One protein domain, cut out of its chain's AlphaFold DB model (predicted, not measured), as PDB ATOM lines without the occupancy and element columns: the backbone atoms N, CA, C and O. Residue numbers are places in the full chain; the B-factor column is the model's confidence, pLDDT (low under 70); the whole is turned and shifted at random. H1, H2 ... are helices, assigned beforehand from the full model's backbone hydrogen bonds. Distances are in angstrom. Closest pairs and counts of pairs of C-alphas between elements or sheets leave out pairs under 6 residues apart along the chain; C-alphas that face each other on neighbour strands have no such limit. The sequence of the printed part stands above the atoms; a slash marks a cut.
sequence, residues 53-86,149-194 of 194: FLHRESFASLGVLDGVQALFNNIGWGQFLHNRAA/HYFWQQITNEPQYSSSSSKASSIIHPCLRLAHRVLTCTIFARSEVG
ATOM      1  N   PHE A  53     148.271 217.299 120.532       74.75
ATOM      2  CA  PHE A  53     149.561 216.907 119.971       74.75
ATOM      3  C   PHE A  53     150.558 216.618 121.081       74.75
ATOM      4  O   PHE A  53     150.430 217.119 122.201       74.75
ATOM      5  N   LEU A  54     151.570 215.821 120.753       81.19
ATOM      6  CA  LEU A  54     152.684 215.569 121.650       81.19
ATOM      7  C   LEU A  54     153.469 216.872 121.872       81.19
ATOM      8  O   LEU A  54     153.981 217.481 120.927       81.19
ATOM      9  N   HIS A  55     153.572 217.296 123.132       86.81
ATOM     10  CA  HIS A  55     154.400 218.435 123.515       86.81
ATOM     11  C   HIS A  55     155.861 217.987 123.635       86.81
ATOM     12  O   HIS A  55     156.271 217.425 124.651       86.81
ATOM     13  N   ARG A  56     156.639 218.191 122.564       87.50
ATOM     14  CA  ARG A  56     157.997 217.631 122.427       87.50
ATOM     15  C   ARG A  56     158.932 218.057 123.553       87.50
ATOM     16  O   ARG A  56     159.663 217.215 124.055       87.50
ATOM     17  N   GLU A  57     158.868 219.315 123.978       89.62
ATOM     18  CA  GLU A  57     159.737 219.841 125.036       89.62
ATOM     19  C   GLU A  57     159.484 219.152 126.378       89.62
ATOM     20  O   GLU A  57     160.434 218.755 127.043       89.62
ATOM     21  N   SER A  58     158.219 218.904 126.738       90.25
ATOM     22  CA  SER A  58     157.895 218.175 127.973       90.25
ATOM     23  C   SER A  58     158.350 216.719 127.917       90.25
ATOM     24  O   SER A  58     158.821 216.173 128.908       90.25
ATOM     25  N   PHE A  59     158.221 216.068 126.760       90.44
ATOM     26  CA  PHE A  59     158.691 214.691 126.595       90.44
ATOM     27  C   PHE A  59     160.224 214.614 126.610       90.44
ATOM     28  O   PHE A  59     160.780 213.661 127.151       90.44
ATOM     29  N   ALA A  60     160.905 215.623 126.060       92.62
ATOM     30  CA  ALA A  60     162.358 215.734 126.111       92.62
ATOM     31  C   ALA A  60     162.846 215.982 127.546       92.62
ATOM     32  O   ALA A  60     163.729 215.270 128.012       92.62
ATOM     33  N   SER A  61     162.221 216.907 128.285       93.12
ATOM     34  CA  SER A  61     162.584 217.195 129.681       93.12
ATOM     35  C   SER A  61     162.358 216.005 130.615       93.12
ATOM     36  O   SER A  61     163.041 215.875 131.623       93.12
ATOM     37  N   LEU A  62     161.399 215.136 130.285       92.31
ATOM     38  CA  LEU A  62     161.132 213.895 131.015       92.31
ATOM     39  C   LEU A  62     162.044 212.729 130.584       92.31
ATOM     40  O   LEU A  62     161.946 211.656 131.170       92.31
ATOM     41  N   GLY A  63     162.895 212.901 129.564       93.69
ATOM     42  CA  GLY A  63     163.804 211.856 129.072       93.69
ATOM     43  C   GLY A  63     163.111 210.687 128.359       93.69
ATOM     44  O   GLY A  63     163.676 209.606 128.244       93.69
ATOM     45  N   VAL A  64     161.873 210.877 127.896       94.00
ATOM     46  CA  VAL A  64     161.014 209.817 127.323       94.00
ATOM     47  C   VAL A  64     160.739 210.002 125.832       94.00
ATOM     48  O   VAL A  64     160.118 209.135 125.215       94.00
ATOM     49  N   LEU A  65     161.164 211.128 125.248       92.69
ATOM     50  CA  LEU A  65     160.871 211.477 123.857       92.69
ATOM     51  C   LEU A  65     161.333 210.391 122.882       92.69
ATOM     52  O   LEU A  65     160.510 209.897 122.113       92.69
ATOM     53  N   ASP A  66     162.599 209.983 122.960       94.12
ATOM     54  CA  ASP A  66     163.187 209.022 122.021       94.12
ATOM     55  C   ASP A  66     162.507 207.654 122.123       94.12
ATOM     56  O   ASP A  66     162.167 207.043 121.111       94.12
ATOM     57  N   GLY A  67     162.214 207.201 123.347       94.00
ATOM     58  CA  GLY A  67     161.509 205.941 123.574       94.00
ATOM     59  C   GLY A  67     160.082 205.957 123.024       94.00
ATOM     60  O   GLY A  67     159.647 204.992 122.403       94.00
ATOM     61  N   VAL A  68     159.348 207.059 123.201       92.56
ATOM     62  CA  VAL A  68     157.997 207.204 122.635       92.56
ATOM     63  C   VAL A  68     158.050 207.286 121.110       92.56
ATOM     64  O   VAL A  68     157.248 206.638 120.441       92.56
ATOM     65  N   GLN A  69     158.997 208.033 120.541       92.75
ATOM     66  CA  GLN A  69     159.167 208.111 119.090       92.75
ATOM     67  C   GLN A  69     159.529 206.751 118.489       92.75
ATOM     68  O   GLN A  69     158.939 206.369 117.482       92.75
ATOM     69  N   ALA A  70     160.424 205.994 119.126       93.75
ATOM     70  CA  ALA A  70     160.772 204.642 118.704       93.75
ATOM     71  C   ALA A  70     159.545 203.718 118.690       93.75
ATOM     72  O   ALA A  70     159.308 203.042 117.693       93.75
ATOM     73  N   LEU A  71     158.710 203.747 119.737       92.44
ATOM     74  CA  LEU A  71     157.473 202.959 119.786       92.44
ATOM     75  C   LEU A  71     156.536 203.276 118.614       92.44
ATOM     76  O   LEU A  71     156.046 202.361 117.957       92.44
ATOM     77  N   PHE A  72     156.312 204.560 118.322       90.62
ATOM     78  CA  PHE A  72     155.454 204.968 117.206       90.62
ATOM     79  C   PHE A  72     156.078 204.656 115.840       90.62
ATOM     80  O   PHE A  72     155.358 204.264 114.929       90.62
ATOM     81  N   ASN A  73     157.397 204.782 115.687       90.44
ATOM     82  CA  ASN A  73     158.094 204.402 114.457       90.44
ATOM     83  C   ASN A  73     157.980 202.896 114.190       90.44
ATOM     84  O   ASN A  73     157.710 202.507 113.056       90.44
ATOM     85  N   ASN A  74     158.107 202.066 115.229       88.69
ATOM     86  CA  ASN A  74     158.039 200.607 115.118       88.69
ATOM     87  C   ASN A  74     156.666 200.105 114.653       88.69
ATOM     88  O   ASN A  74     156.594 199.087 113.974       88.69
ATOM     89  N   ILE A  75     155.588 200.823 114.981       85.69
ATOM     90  CA  ILE A  75     154.230 200.513 114.502       85.69
ATOM     91  C   ILE A  75     153.850 201.297 113.232       85.69
ATOM     92  O   ILE A  75     152.693 201.290 112.823       85.69
ATOM     93  N   GLY A  76     154.803 202.019 112.625       86.81
ATOM     94  CA  GLY A  76     154.612 202.801 111.399       86.81
ATOM     95  C   GLY A  76     153.809 204.099 111.567       86.81
ATOM     96  O   GLY A  76     153.350 204.679 110.587       86.81
ATOM     97  N   TRP A  77     153.626 204.576 112.800       88.19
ATOM     98  CA  TRP A  77     152.867 205.787 113.151       88.19
ATOM     99  C   TRP A  77     153.774 206.974 113.498       88.19
ATOM    100  O   TRP A  77     153.341 207.961 114.096       88.19
ATOM    101  N   GLY A  78     155.053 206.911 113.127       88.50
ATOM    102  CA  GLY A  78     156.008 207.993 113.367       88.50
ATOM    103  C   GLY A  78     155.551 209.337 112.791       88.50
ATOM    104  O   GLY A  78     155.655 210.375 113.448       88.50
ATOM    105  N   GLN A  79     154.979 209.322 111.584       86.94
ATOM    106  CA  GLN A  79     154.485 210.534 110.921       86.94
ATOM    107  C   GLN A  79     153.226 211.094 111.587       86.94
ATOM    108  O   GLN A  79     153.083 212.313 111.701       86.94
ATOM    109  N   PHE A  80     152.357 210.229 112.117       84.88
ATOM    110  CA  PHE A  80     151.153 210.640 112.837       84.88
ATOM    111  C   PHE A  80     151.459 211.591 114.007       84.88
ATOM    112  O   PHE A  80     150.768 212.597 114.177       84.88
ATOM    113  N   LEU A  81     152.539 211.351 114.767       83.38
ATOM    114  CA  LEU A  81     152.952 212.224 115.883       83.38
ATOM    115  C   LEU A  81     153.261 213.669 115.458       83.38
ATOM    116  O   LEU A  81     153.200 214.588 116.279       83.38
ATOM    117  N   HIS A  82     153.603 213.870 114.187       82.38
ATOM    118  CA  HIS A  82     153.992 215.157 113.621       82.38
ATOM    119  C   HIS A  82     152.859 215.823 112.833       82.38
ATOM    120  O   HIS A  82     153.007 216.971 112.409       82.38
ATOM    121  N   ASN A  83     151.720 215.146 112.658       80.88
ATOM    122  CA  ASN A  83     150.600 215.667 111.892       80.88
ATOM    123  C   ASN A  83     149.956 216.847 112.627       80.88
ATOM    124  O   ASN A  83     149.205 216.649 113.571       80.88
ATOM    125  N   ARG A  84     150.229 218.078 112.181       78.56
ATOM    126  CA  ARG A  84     149.662 219.325 112.731       78.56
ATOM    127  C   ARG A  84     148.649 219.979 111.790       78.56
ATOM    128  O   ARG A  84     148.474 221.195 111.827       78.56
ATOM    129  N   ALA A  85     148.009 219.193 110.924       78.75
ATOM    130  CA  ALA A  85     147.059 219.723 109.956       78.75
ATOM    131  C   ALA A  85     145.921 220.490 110.652       78.75
ATOM    132  O   ALA A  85     145.311 219.998 111.611       78.75
ATOM    133  N   ALA A  86     145.640 221.693 110.146       79.19
ATOM    134  CA  ALA A  86     144.530 222.512 110.612       79.19
ATOM    135  C   ALA A  86     143.208 221.748 110.453       79.19
ATOM    136  O   ALA A  86     142.998 221.035 109.474       79.19
ATOM    137  N   HIS A 149     148.061 187.579 129.521       84.94
ATOM    138  CA  HIS A 149     148.218 187.730 130.969       84.94
ATOM    139  C   HIS A 149     149.677 187.947 131.355       84.94
ATOM    140  O   HIS A 149     149.981 188.864 132.114       84.94
ATOM    141  N   TYR A 150     150.581 187.143 130.793       87.12
ATOM    142  CA  TYR A 150     152.010 187.294 131.032       87.12
ATOM    143  C   TYR A 150     152.513 188.648 130.525       87.12
ATOM    144  O   TYR A 150     153.201 189.352 131.253       87.12
ATOM    145  N   PHE A 151     152.128 189.052 129.310       87.62
ATOM    146  CA  PHE A 151     152.506 190.346 128.746       87.62
ATOM    147  C   PHE A 151     152.077 191.509 129.648       87.62
ATOM    148  O   PHE A 151     152.918 192.320 130.039       87.62
ATOM    149  N   TRP A 152     150.794 191.578 130.022       86.88
ATOM    150  CA  TRP A 152     150.296 192.656 130.876       86.88
ATOM    151  C   TRP A 152     150.901 192.613 132.277       86.88
ATOM    152  O   TRP A 152     151.254 193.669 132.804       86.88
ATOM    153  N   GLN A 153     151.096 191.426 132.857       88.50
ATOM    154  CA  GLN A 153     151.776 191.272 134.142       88.50
ATOM    155  C   GLN A 153     153.210 191.815 134.081       88.50
ATOM    156  O   GLN A 153     153.630 192.504 135.004       88.50
ATOM    157  N   GLN A 154     153.950 191.589 132.992       88.19
ATOM    158  CA  GLN A 154     155.310 192.123 132.839       88.19
ATOM    159  C   GLN A 154     155.343 193.658 132.802       88.19
ATOM    160  O   GLN A 154     156.253 194.268 133.362       88.19
ATOM    161  N   ILE A 155     154.359 194.305 132.168       88.81
ATOM    162  CA  ILE A 155     154.359 195.771 132.016       88.81
ATOM    163  C   ILE A 155     153.612 196.522 133.121       88.81
ATOM    164  O   ILE A 155     153.798 197.734 133.240       88.81
ATOM    165  N   THR A 156     152.795 195.840 133.928       88.50
ATOM    166  CA  THR A 156     152.015 196.454 135.022       88.50
ATOM    167  C   THR A 156     152.350 195.932 136.415       88.50
ATOM    168  O   THR A 156     152.022 196.582 137.402       88.50
ATOM    169  N   ASN A 157     153.016 194.778 136.507       85.38
ATOM    170  CA  ASN A 157     153.195 194.003 137.735       85.38
ATOM    171  C   ASN A 157     151.869 193.642 138.438       85.38
ATOM    172  O   ASN A 157     151.855 193.326 139.627       85.38
ATOM    173  N   GLU A 158     150.749 193.666 137.706       83.81
ATOM    174  CA  GLU A 158     149.443 193.233 138.193       83.81
ATOM    175  C   GLU A 158     149.136 191.817 137.676       83.81
ATOM    176  O   GLU A 158     149.137 191.586 136.464       83.81
ATOM    177  N   PRO A 159     148.846 190.845 138.561       77.62
ATOM    178  CA  PRO A 159     148.567 189.466 138.154       77.62
ATOM    179  C   PRO A 159     147.214 189.305 137.441       77.62
ATOM    180  O   PRO A 159     146.999 188.316 136.746       77.62
ATOM    181  N   GLN A 160     146.295 190.261 137.606       80.06
ATOM    182  CA  GLN A 160     144.964 190.263 136.991       80.06
ATOM    183  C   GLN A 160     144.681 191.600 136.299       80.06
ATOM    184  O   GLN A 160     143.677 192.256 136.570       80.06
ATOM    185  N   TYR A 161     145.577 192.017 135.404       79.38
ATOM    186  CA  TYR A 161     145.324 193.195 134.582       79.38
ATOM    187  C   TYR A 161     144.170 192.930 133.607       79.38
ATOM    188  O   TYR A 161     144.185 191.970 132.837       79.38
ATOM    189  N   SER A 162     143.177 193.814 133.623       78.19
ATOM    190  CA  SER A 162     142.060 193.813 132.679       78.19
ATOM    191  C   SER A 162     142.066 195.108 131.877       78.19
ATOM    192  O   SER A 162     141.864 196.191 132.429       78.19
ATOM    193  N   SER A 163     142.263 195.011 130.562       70.81
ATOM    194  CA  SER A 163     142.369 196.162 129.654       70.81
ATOM    195  C   SER A 163     141.125 197.064 129.628       70.81
ATOM    196  O   SER A 163     141.218 198.232 129.243       70.81
ATOM    197  N   SER A 164     139.964 196.557 130.057       71.25
ATOM    198  CA  SER A 164     138.699 197.300 130.089       71.25
ATOM    199  C   SER A 164     138.492 198.130 131.361       71.25
ATOM    200  O   SER A 164     137.756 199.116 131.314       71.25
ATOM    201  N   SER A 165     139.132 197.768 132.477       73.69
ATOM    202  CA  SER A 165     138.894 198.379 133.795       73.69
ATOM    203  C   SER A 165     140.153 198.902 134.491       73.69
ATOM    204  O   SER A 165     140.055 199.750 135.380       73.69
ATOM    205  N   SER A 166     141.332 198.431 134.088       77.38
ATOM    206  CA  SER A 166     142.597 198.764 134.744       77.38
ATOM    207  C   SER A 166     143.103 200.133 134.308       77.38
ATOM    208  O   SER A 166     142.910 200.572 133.169       77.38
ATOM    209  N   LYS A 167     143.747 200.845 135.233       77.75
ATOM    210  CA  LYS A 167     144.217 202.205 134.972       77.75
ATOM    211  C   LYS A 167     145.516 202.181 134.180       77.75
ATOM    212  O   LYS A 167     146.441 201.437 134.485       77.75
ATOM    213  N   ALA A 168     145.643 203.110 133.236       76.75
ATOM    214  CA  ALA A 168     146.894 203.317 132.508       76.75
ATOM    215  C   ALA A 168     148.069 203.686 133.437       76.75
ATOM    216  O   ALA A 168     149.226 203.473 133.078       76.75
ATOM    217  N   SER A 169     147.788 204.222 134.634       80.88
ATOM    218  CA  SER A 169     148.788 204.495 135.672       80.88
ATOM    219  C   SER A 169     149.539 203.246 136.133       80.88
ATOM    220  O   SER A 169     150.681 203.374 136.568       80.88
ATOM    221  N   SER A 170     148.935 202.059 136.011       84.75
ATOM    222  CA  SER A 170     149.552 200.786 136.392       84.75
ATOM    223  C   SER A 170     150.684 200.367 135.452       84.75
ATOM    224  O   SER A 170     151.544 199.593 135.846       84.75
ATOM    225  N   ILE A 171     150.759 200.908 134.227       88.94
ATOM    226  CA  ILE A 171     151.859 200.621 133.291       88.94
ATOM    227  C   ILE A 171     153.157 201.197 133.851       88.94
ATOM    228  O   ILE A 171     153.294 202.415 133.933       88.94
ATOM    229  N   ILE A 172     154.127 200.360 134.202       89.50
ATOM    230  CA  ILE A 172     155.368 200.764 134.879       89.50
ATOM    231  C   ILE A 172     156.293 201.527 133.929       89.50
ATOM    232  O   ILE A 172     156.875 202.542 134.308       89.50
ATOM    233  N   HIS A 173     156.401 201.072 132.678       89.69
ATOM    234  CA  HIS A 173     157.325 201.659 131.713       89.69
ATOM    235  C   HIS A 173     156.848 203.057 131.265       89.69
ATOM    236  O   HIS A 173     155.816 203.169 130.589       89.69
ATOM    237  N   PRO A 174     157.600 204.137 131.553       89.44
ATOM    238  CA  PRO A 174     157.131 205.509 131.355       89.44
ATOM    239  C   PRO A 174     156.833 205.824 129.883       89.44
ATOM    240  O   PRO A 174     155.815 206.451 129.585       89.44
ATOM    241  N   CYS A 175     157.645 205.320 128.945       91.94
ATOM    242  CA  CYS A 175     157.391 205.524 127.516       91.94
ATOM    243  C   CYS A 175     156.123 204.801 127.040       91.94
ATOM    244  O   CYS A 175     155.392 205.359 126.229       91.94
ATOM    245  N   LEU A 176     155.812 203.604 127.565       90.56
ATOM    246  CA  LEU A 176     154.596 202.873 127.188       90.56
ATOM    247  C   LEU A 176     153.363 203.563 127.768       90.56
ATOM    248  O   LEU A 176     152.377 203.760 127.063       90.56
ATOM    249  N   ARG A 177     153.445 204.012 129.026       89.81
ATOM    250  CA  ARG A 177     152.385 204.786 129.684       89.81
ATOM    251  C   ARG A 177     152.051 206.057 128.902       89.81
ATOM    252  O   ARG A 177     150.881 206.360 128.666       89.81
ATOM    253  N   LEU A 178     153.070 206.804 128.478       89.62
ATOM    254  CA  LEU A 178     152.876 208.033 127.711       89.62
ATOM    255  C   LEU A 178     152.445 207.768 126.269       89.62
ATOM    256  O   LEU A 178     151.577 208.483 125.777       89.62
ATOM    257  N   ALA A 179     152.970 206.731 125.613       89.69
ATOM    258  CA  ALA A 179     152.498 206.314 124.295       89.69
ATOM    259  C   ALA A 179     151.008 205.942 124.336       89.69
ATOM    260  O   ALA A 179     150.220 206.452 123.540       89.69
ATOM    261  N   HIS A 180     150.588 205.163 125.337       88.00
ATOM    262  CA  HIS A 180     149.180 204.862 125.587       88.00
ATOM    263  C   HIS A 180     148.349 206.136 125.824       88.00
ATOM    264  O   HIS A 180     147.248 206.279 125.286       88.00
ATOM    265  N   ARG A 181     148.877 207.112 126.579       85.75
ATOM    266  CA  ARG A 181     148.204 208.408 126.781       85.75
ATOM    267  C   ARG A 181     148.030 209.184 125.475       85.75
ATOM    268  O   ARG A 181     146.970 209.768 125.266       85.75
ATOM    269  N   VAL A 182     149.032 209.180 124.595       86.19
ATOM    270  CA  VAL A 182     148.919 209.791 123.263       86.19
ATOM    271  C   VAL A 182     147.791 209.112 122.488       86.19
ATOM    272  O   VAL A 182     146.838 209.791 122.125       86.19
ATOM    273  N   LEU A 183     147.823 207.782 122.350       85.56
ATOM    274  CA  LEU A 183     146.811 207.001 121.621       85.56
ATOM    275  C   LEU A 183     145.382 207.250 122.126       85.56
ATOM    276  O   LEU A 183     144.462 207.504 121.345       85.56
ATOM    277  N   THR A 184     145.192 207.221 123.445       82.56
ATOM    278  CA  THR A 184     143.881 207.450 124.075       82.56
ATOM    279  C   THR A 184     143.358 208.863 123.869       82.56
ATOM    280  O   THR A 184     142.162 209.035 123.634       82.56
ATOM    281  N   CYS A 185     144.235 209.865 123.907       78.81
ATOM    282  CA  CYS A 185     143.859 211.260 123.713       78.81
ATOM    283  C   CYS A 185     143.634 211.634 122.243       78.81
ATOM    284  O   CYS A 185     142.859 212.555 121.984       78.81
ATOM    285  N   THR A 186     144.318 210.983 121.297       77.94
ATOM    286  CA  THR A 186     144.277 211.362 119.877       77.94
ATOM    287  C   THR A 186     143.313 210.521 119.055       77.94
ATOM    288  O   THR A 186     142.592 211.081 118.238       77.94
ATOM    289  N   ILE A 187     143.284 209.202 119.257       77.69
ATOM    290  CA  ILE A 187     142.550 208.274 118.380       77.69
ATOM    291  C   ILE A 187     141.271 207.810 119.036       77.69
ATOM    292  O   ILE A 187     140.197 207.932 118.459       77.69
ATOM    293  N   PHE A 188     141.364 207.351 120.282       74.44
ATOM    294  CA  PHE A 188     140.176 206.933 121.023       74.44
ATOM    295  C   PHE A 188     139.377 208.118 121.576       74.44
ATOM    296  O   PHE A 188     138.308 207.914 122.146       74.44
ATOM    297  N   ALA A 189     139.901 209.343 121.426       68.50
ATOM    298  CA  ALA A 189     139.288 210.596 121.858       68.50
ATOM    299  C   ALA A 189     138.752 210.552 123.304       68.50
ATOM    300  O   ALA A 189     137.769 211.218 123.640       68.50
ATOM    301  N   ARG A 190     139.399 209.768 124.176       66.75
ATOM    302  CA  ARG A 190     139.021 209.663 125.585       66.75
ATOM    303  C   ARG A 190     139.406 210.964 126.296       66.75
ATOM    304  O   ARG A 190     140.434 211.585 126.000       66.75
ATOM    305  N   SER A 191     138.568 211.403 127.236       60.31
ATOM    306  CA  SER A 191     138.963 212.428 128.210       60.31
ATOM    307  C   SER A 191     140.152 211.926 129.032       60.31
ATOM    308  O   SER A 191     140.433 210.729 129.017       60.31
ATOM    309  N   GLU A 192     140.867 212.829 129.715       51.56
ATOM    310  CA  GLU A 192     142.033 212.442 130.517       51.56
ATOM    311  C   GLU A 192     141.706 211.245 131.412       51.56
ATOM    312  O   GLU A 192     140.848 211.317 132.287       51.56
ATOM    313  N   VAL A 193     142.366 210.127 131.116       51.03
ATOM    314  CA  VAL A 193     142.379 208.937 131.957       51.03
ATOM    315  C   VAL A 193     143.374 209.233 133.071       51.03
ATOM    316  O   VAL A 193     144.575 209.334 132.809       51.03
ATOM    317  N   GLY A 194     142.837 209.489 134.264       39.31
ATOM    318  CA  GLY A 194     143.591 209.616 135.512       39.31
ATOM    319  C   GLY A 194     143.965 208.267 136.105       39.31
ATOM    320  O   GLY A 194     143.230 207.281 135.865       39.31
TER     321      GLY A 194
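AT A GLANCE: This is residues 53 to 86 and 149 to 194 of the 194 residues of an uncharacterized protein of Lactuca saligna (UniProt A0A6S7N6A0). A loose, all-helix arrangement: the longest helix, H4, meets H2 at a steep tilt through residues 175 to 179, close to its first residue, and short H1 turns off at a corner by the first residues of H2, while H3 is set off by itself, touching no helix and joined to H4 by a long loop. Long loops make up much of the rest: residues 75 to 86 run away from H2, and residues 157 to 173 join H3 to H4. The 80 printed residues hold four named helices, H1, H2, H3 and H4 in chain order, and no named strand; the class is all helix, though the helices hold 37 residues, under half. The whole is compact by its radius of gyration of the C-alphas, 13.3 A, yet elongated, spanning 41 by 25 by 23 A.

IN THESE COORDINATES: Find C-alpha 56 at (157.997, 217.631, 122.427), where H1 begins; it runs to residue 61. H2 follows as residues 65 to 74, 14.2 A long. Beyond the cut, H3 takes residues 149 to 156, 10.3 A long. H4, residues 174 to 186, runs 18.2 A to C-alpha 186 at (144.277, 211.362, 119.877).

HOW THE PARTS SIT: Look first at H1 and H2, which only just touch, with 3 pairs of C-alphas within 8 A, and touch only at the corner; the closest C-alphas, of Phe 59 and Leu 65, are 4.8 A apart. They run opposite ways at a steep tilt of 52 degrees. H2 touches H4, which meets it with residues 175 to 179 alone; the closest C-alphas, of Val 68 and Cys 175, are 5.2 A apart. These two run the same way at a steep tilt of 66 degrees. H3 is apart from H1, H2 and H4, and H1 is apart from H4. In H1, H2, H3 and H4 every O i to N i+4 pair is within hydrogen-bond range.

THE WHOLE: The two C-alphas farthest apart, of Ala 86 and Pro 159, are 43.2 A apart. Residues 87 to 148 are not printed, and C-alphas 86 and 149 stand 40.5 A apart across this cut. The H1 to H2 link is tight and the H3 to H4 link, 17 residues, is long. The model's mean pLDDT over the printed part is 83.4, with residues 189 to 194 under 70.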